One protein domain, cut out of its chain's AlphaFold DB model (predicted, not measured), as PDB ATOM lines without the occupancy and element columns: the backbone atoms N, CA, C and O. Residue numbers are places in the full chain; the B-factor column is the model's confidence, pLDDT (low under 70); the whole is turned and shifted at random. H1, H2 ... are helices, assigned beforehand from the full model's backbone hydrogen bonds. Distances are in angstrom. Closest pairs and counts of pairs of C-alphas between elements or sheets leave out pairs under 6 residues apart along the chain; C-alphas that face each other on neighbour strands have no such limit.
ATOM      1  N   SER A  10     100.010 102.422  92.860       83.75
ATOM      2  CA  SER A  10      99.097 102.513  91.713       83.75
ATOM      3  C   SER A  10      99.519 103.646  90.777       83.75
ATOM      4  O   SER A  10      99.870 103.380  89.632       83.75
ATOM      5  N   PHE A  11      99.669 104.863  91.308       86.12
ATOM      6  CA  PHE A  11     100.098 106.034  90.538       86.12
ATOM      7  C   PHE A  11     101.413 105.800  89.780       86.12
ATOM      8  O   PHE A  11     101.527 106.125  88.600       86.12
ATOM      9  N   LYS A  12     102.408 105.160  90.409       87.44
ATOM     10  CA  LYS A  12     103.678 104.821  89.736       87.44
ATOM     11  C   LYS A  12     103.482 103.868  88.548       87.44
ATOM     12  O   LYS A  12     104.228 103.959  87.569       87.44
ATOM     13  N   LYS A  13     102.523 102.935  88.616       90.19
ATOM     14  CA  LYS A  13     102.187 102.028  87.502       90.19
ATOM     15  C   LYS A  13     101.469 102.775  86.379       90.19
ATOM     16  O   LYS A  13     101.816 102.578  85.211       90.19
ATOM     17  N   ASP A  14     100.537 103.656  86.724       85.06
ATOM     18  CA  ASP A  14      99.830 104.498  85.758       85.06
ATOM     19  C   ASP A  14     100.794 105.445  85.038       85.06
ATOM     20  O   ASP A  14     100.809 105.487  83.809       85.06
ATOM     21  N   LEU A  15     101.720 106.079  85.765       88.69
ATOM     22  CA  LEU A  15     102.755 106.946  85.196       88.69
ATOM     23  C   LEU A  15     103.618 106.220  84.153       88.69
ATOM     24  O   LEU A  15     103.882 106.746  83.068       88.69
ATOM     25  N   LYS A  16     104.032 104.980  84.445       89.94
ATOM     26  CA  LYS A  16     104.768 104.135  83.487       89.94
ATOM     27  C   LYS A  16     103.927 103.820  82.250       89.94
ATOM     28  O   LYS A  16     104.457 103.826  81.139       89.94
ATOM     29  N   THR A  17     102.634 103.567  82.427       91.00
ATOM     30  CA  THR A  17     101.699 103.316  81.323       91.00
ATOM     31  C   THR A  17     101.525 104.561  80.455       91.00
ATOM     32  O   THR A  17     101.598 104.458  79.230       91.00
ATOM     33  N   CYS A  18     101.384 105.740  81.063       87.44
ATOM     34  CA  CYS A  18     101.309 107.012  80.350       87.44
ATOM     35  C   CYS A  18     102.584 107.277  79.541       87.44
ATOM     36  O   CYS A  18     102.506 107.587  78.352       87.44
ATOM     37  N   LYS A  19     103.756 107.051  80.148       89.06
ATOM     38  CA  LYS A  19     105.049 107.141  79.457       89.06
ATOM     39  C   LYS A  19     105.110 106.206  78.248       89.06
ATOM     40  O   LYS A  19     105.502 106.627  77.167       89.06
ATOM     41  N   LYS A  20     104.693 104.946  78.418       92.06
ATOM     42  CA  LYS A  20     104.684 103.937  77.345       92.06
ATOM     43  C   LYS A  20     103.761 104.320  76.184       92.06
ATOM     44  O   LYS A  20     104.055 103.982  75.045       92.06
ATOM     45  N   ARG A  21     102.655 105.008  76.471       91.50
ATOM     46  CA  ARG A  21     101.686 105.482  75.473       91.50
ATOM     47  C   ARG A  21     102.088 106.811  74.813       91.50
ATOM     48  O   ARG A  21     101.369 107.264  73.934       91.50
ATOM     49  N   GLY A  22     103.209 107.418  75.216       88.56
ATOM     50  CA  GLY A  22     103.711 108.660  74.624       88.56
ATOM     51  C   GLY A  22     102.978 109.924  75.080       88.56
ATOM     52  O   GLY A  22     103.031 110.934  74.386       88.56
ATOM     53  N   TYR A  23     102.289 109.896  76.227       86.62
ATOM     54  CA  TYR A  23     101.662 111.106  76.763       86.62
ATOM     55  C   TYR A  23     102.705 112.125  77.226       86.62
ATOM     56  O   TYR A  23     103.785 111.769  77.705       86.62
ATOM     57  N   ASN A  24     102.339 113.403  77.144       84.62
ATOM     58  CA  ASN A  24     103.174 114.495  77.617       84.62
ATOM     59  C   ASN A  24     103.180 114.553  79.156       84.62
ATOM     60  O   ASN A  24     102.269 115.095  79.779       84.62
ATOM     61  N   LEU A  25     104.226 113.987  79.763       86.88
ATOM     62  CA  LEU A  25     104.419 113.974  81.216       86.88
ATOM     63  C   LEU A  25     104.827 115.339  81.785       86.88
ATOM     64  O   LEU A  25     104.737 115.531  82.994       86.88
ATOM     65  N   THR A  26     105.246 116.289  80.946       86.81
ATOM     66  CA  THR A  26     105.622 117.638  81.388       86.81
ATOM     67  C   THR A  26     104.429 118.357  82.011       86.81
ATOM     68  O   THR A  26     104.571 118.973  83.060       86.81
ATOM     69  N   LEU A  27     103.229 118.182  81.441       83.56
ATOM     70  CA  LEU A  27     101.989 118.738  81.994       83.56
ATOM     71  C   LEU A  27     101.693 118.202  83.399       83.56
ATOM     72  O   LEU A  27     101.245 118.940  84.270       83.56
ATOM     73  N   LEU A  28     101.954 116.912  83.625       84.81
ATOM     74  CA  LEU A  28     101.778 116.299  84.938       84.81
ATOM     75  C   LEU A  28     102.790 116.860  85.942       84.81
ATOM     76  O   LEU A  28     102.423 117.137  87.079       84.81
ATOM     77  N   GLN A  29     104.041 117.051  85.519       86.25
ATOM     78  CA  GLN A  29     105.088 117.601  86.374       86.25
ATOM     79  C   GLN A  29     104.781 119.042  86.805       86.25
ATOM     80  O   GLN A  29     104.950 119.354  87.978       86.25
ATOM     81  N   GLU A  30     104.262 119.888  85.910       86.50
ATOM     82  CA  GLU A  30     103.876 121.264  86.260       86.50
ATOM     83  C   GLU A  30     102.773 121.310  87.323       86.50
ATOM     84  O   GLU A  30     102.835 122.098  88.267       86.50
ATOM     85  N   VAL A  31     101.778 120.426  87.211       84.31
ATOM     86  CA  VAL A  31     100.707 120.313  88.210       84.31
ATOM     87  C   VAL A  31     101.254 119.833  89.554       84.31
ATOM     88  O   VAL A  31     100.838 120.332  90.598       84.31
ATOM     89  N   ILE A  32     102.198 118.890  89.542       85.88
ATOM     90  CA  ILE A  32     102.862 118.403  90.755       85.88
ATOM     91  C   ILE A  32     103.644 119.536  91.433       85.88
ATOM     92  O   ILE A  32     103.486 119.732  92.637       85.88
ATOM     93  N   ASP A  33     104.429 120.311  90.684       86.88
ATOM     94  CA  ASP A  33     105.178 121.457  91.216       86.88
ATOM     95  C   ASP A  33     104.244 122.512  91.827       86.88
ATOM     96  O   ASP A  33     104.479 123.008  92.934       86.88
ATOM     97  N   LEU A  34     103.129 122.798  91.153       85.38
ATOM     98  CA  LEU A  34     102.108 123.722  91.637       85.38
ATOM     99  C   LEU A  34     101.474 123.247  92.951       85.38
ATOM    100  O   LEU A  34     101.337 124.033  93.893       85.38
ATOM    101  N   LEU A  35     101.134 121.959  93.033       82.94
ATOM    102  CA  LEU A  35     100.619 121.325  94.245       82.94
ATOM    103  C   LEU A  35     101.653 121.346  95.376       82.94
ATOM    104  O   LEU A  35     101.299 121.626  96.516       82.94
ATOM    105  N   GLN A  36     102.935 121.124  95.086       84.94
ATOM    106  CA  GLN A  36     103.989 121.220  96.100       84.94
ATOM    107  C   GLN A  36     104.193 122.637  96.630       84.94
ATOM    108  O   GLN A  36     104.564 122.804  97.796       84.94
ATOM    109  N   ALA A  37     103.984 123.644  95.783       84.81
ATOM    110  CA  ALA A  37     104.145 125.044  96.144       84.81
ATOM    111  C   ALA A  37     102.937 125.601  96.912       84.81
ATOM    112  O   ALA A  37     103.117 126.330  97.885       84.81
ATOM    113  N   THR A  38     101.718 125.272  96.477       81.50
ATOM    114  CA  THR A  38     100.481 125.929  96.940       81.50
ATOM    115  C   THR A  38      99.506 124.997  97.659       81.50
ATOM    116  O   THR A  38      98.586 125.475  98.318       81.50
ATOM    117  N   GLY A  39      99.672 123.678  97.531       75.50
ATOM    118  CA  GLY A  39      98.777 122.668  98.107       75.50
ATOM    119  C   GLY A  39      97.398 122.598  97.452       75.50
ATOM    120  O   GLY A  39      96.570 121.789  97.862       75.50
ATOM    121  N   THR A  40      97.126 123.438  96.452       73.38
ATOM    122  CA  THR A  40      95.805 123.595  95.837       73.38
ATOM    123  C   THR A  40      95.919 123.707  94.322       73.38
ATOM    124  O   THR A  40      96.955 124.076  93.774       73.38
ATOM    125  N   LEU A  41      94.848 123.339  93.622       74.81
ATOM    126  CA  LEU A  41      94.763 123.454  92.168       74.81
ATOM    127  C   LEU A  41      94.000 124.730  91.802       74.81
ATOM    128  O   LEU A  41      92.958 124.995  92.404       74.81
ATOM    129  N   PRO A  42      94.470 125.511  90.816       71.38
ATOM    130  CA  PRO A  42      93.765 126.697  90.366       71.38
ATOM    131  C   PRO A  42      92.471 126.307  89.650       71.38
ATOM    132  O   PRO A  42      92.395 125.272  88.985       71.38
ATOM    133  N   GLU A  43      91.476 127.187  89.735       69.00
ATOM    134  CA  GLU A  43      90.101 126.974  89.254       69.00
ATOM    135  C   GLU A  43      89.998 126.654  87.747       69.00
ATOM    136  O   GLU A  43      88.990 126.130  87.279       69.00
ATOM    137  N   TYR A  44      91.064 126.912  86.980       70.25
ATOM    138  CA  TYR A  44      91.174 126.539  85.569       70.25
ATOM    139  C   TYR A  44      91.131 125.018  85.328       70.25
ATOM    140  O   TYR A  44      90.657 124.588  84.273       70.25
ATOM    141  N   TYR A  45      91.616 124.202  86.273       68.75
ATOM    142  CA  TYR A  45      91.561 122.743  86.163       68.75
ATOM    143  C   TYR A  45      90.131 122.263  86.455       68.75
ATOM    144  O   TYR A  45      89.658 122.418  87.584       68.75
ATOM    145  N   PRO A  46      89.415 121.656  85.481       62.53
ATOM    146  CA  PRO A  46      88.087 121.120  85.723       62.53
ATOM    147  C   PRO A  46      88.151 120.033  86.792       62.53
ATOM    148  O   PRO A  46      88.870 119.038  86.662       62.53
ATOM    149  N   ARG A  47      87.353 120.219  87.837       63.09
ATOM    150  CA  ARG A  47      87.123 119.214  88.867       63.09
ATOM    151  C   ARG A  47      86.179 118.136  88.333       63.09
ATOM    152  O   ARG A  47      85.082 118.442  87.867       63.09
ATOM    153  N   ILE A  48      86.599 116.875  88.395       61.22
ATOM    154  CA  ILE A  48      85.712 115.736  88.125       61.22
ATOM    155  C   ILE A  48      84.974 115.403  89.415       61.22
ATOM    156  O   ILE A  48      85.605 115.275  90.462       61.22
ATOM    157  N   ASN A  49      83.659 115.200  89.337       55.28
ATOM    158  CA  ASN A  49      82.919 114.576  90.428       55.28
ATOM    159  C   ASN A  49      83.320 113.093  90.493       55.28
ATOM    160  O   ASN A  49      82.877 112.297  89.665       55.28
ATOM    161  N   LEU A  50      84.199 112.730  91.430       55.53
ATOM    162  CA  LEU A  50      84.493 111.325  91.718       55.53
ATOM    163  C   LEU A  50      83.369 110.704  92.555       55.53
ATOM    164  O   LEU A  50      82.643 111.394  93.270       55.53
ATOM    165  N   ALA A  51      83.236 109.379  92.452       56.41
ATOM    166  CA  ALA A  51      82.325 108.602  93.284       56.41
ATOM    167  C   ALA A  51      82.621 108.826  94.779       56.41
ATOM    168  O   ALA A  51      83.771 109.049  95.157       56.41
ATOM    169  N   GLU A  52      81.600 108.709  95.635       57.28
ATOM    170  CA  GLU A  52      81.711 108.997  97.078       57.28
ATOM    171  C   GLU A  52      82.836 108.241  97.794       57.28
ATOM    172  O   GLU A  52      83.370 108.745  98.775       57.28
ATOM    173  N   ALA A  53      83.255 107.083  97.278       55.94
ATOM    174  CA  ALA A  53      84.365 106.297  97.816       55.94
ATOM    175  C   ALA A  53      85.744 106.988  97.724       55.94
ATOM    176  O   ALA A  53      86.721 106.468  98.253       55.94
ATOM    177  N   ILE A  54      85.844 108.123  97.025       62.75
ATOM    178  CA  ILE A  54      87.099 108.830  96.737       62.75
ATOM    179  C   ILE A  54      86.915 110.350  96.981       62.75
ATOM    180  O   ILE A  54      87.537 111.183  96.327       62.75
ATOM    181  N   LYS A  55      86.016 110.720  97.909       51.28
ATOM    182  CA  LYS A  55      85.621 112.114  98.217       51.28
ATOM    183  C   LYS A  55      86.756 112.975  98.791       51.28
ATOM    184  O   LYS A  55      86.754 114.180  98.569       51.28
TER     185      LYS A  55
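AT A GLANCE: This is residues 10 to 55 of the 67 residues of an uncharacterized protein of Parabacteroides johnsonii CL02T12C29 (UniProt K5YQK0). The model is an open, hollow frame: helix H2 makes the base, the shorter H1 sits past its first end, and the unnamed tail, residues 39 to 55, leaves its other end and sticks out with residues 46 to 55. The two helices meet near their ends as a V. The printed part has 46 residues with two named helices, H1 then H2, and no named strand: all helix, loose, radius of gyration of the C-alphas 12.7 A, spans 28 by 27 by 17 A.

IN THESE COORDINATES: H2, residues 25 to 38, runs 20.1 A from C-alpha 25 at (104.419, 113.974, 81.216) to C-alpha 38 at (100.481, 125.929, 96.940). H1, residues 10 to 20, is 15.5 A long and begins with C-alpha 10 at (99.097, 102.513, 91.713).

HOW THE PARTS SIT: H2 and H1 are close but not clearly touching; their closest C-alphas, of Leu 25 and Lys 19, are 7.1 A apart. They run opposite ways at a tilt of 37 degrees, only just steep. In H1 and H2 every O i to N i+4 pair is within hydrogen-bond range.

THE WHOLE: The C-alphas farthest apart, of Gly 22 and Glu 52, are 31.4 A apart. The H1 to H2 link is tight, and the printed part has no cut. Residues 43 and 45 to 55 have pLDDT under 70.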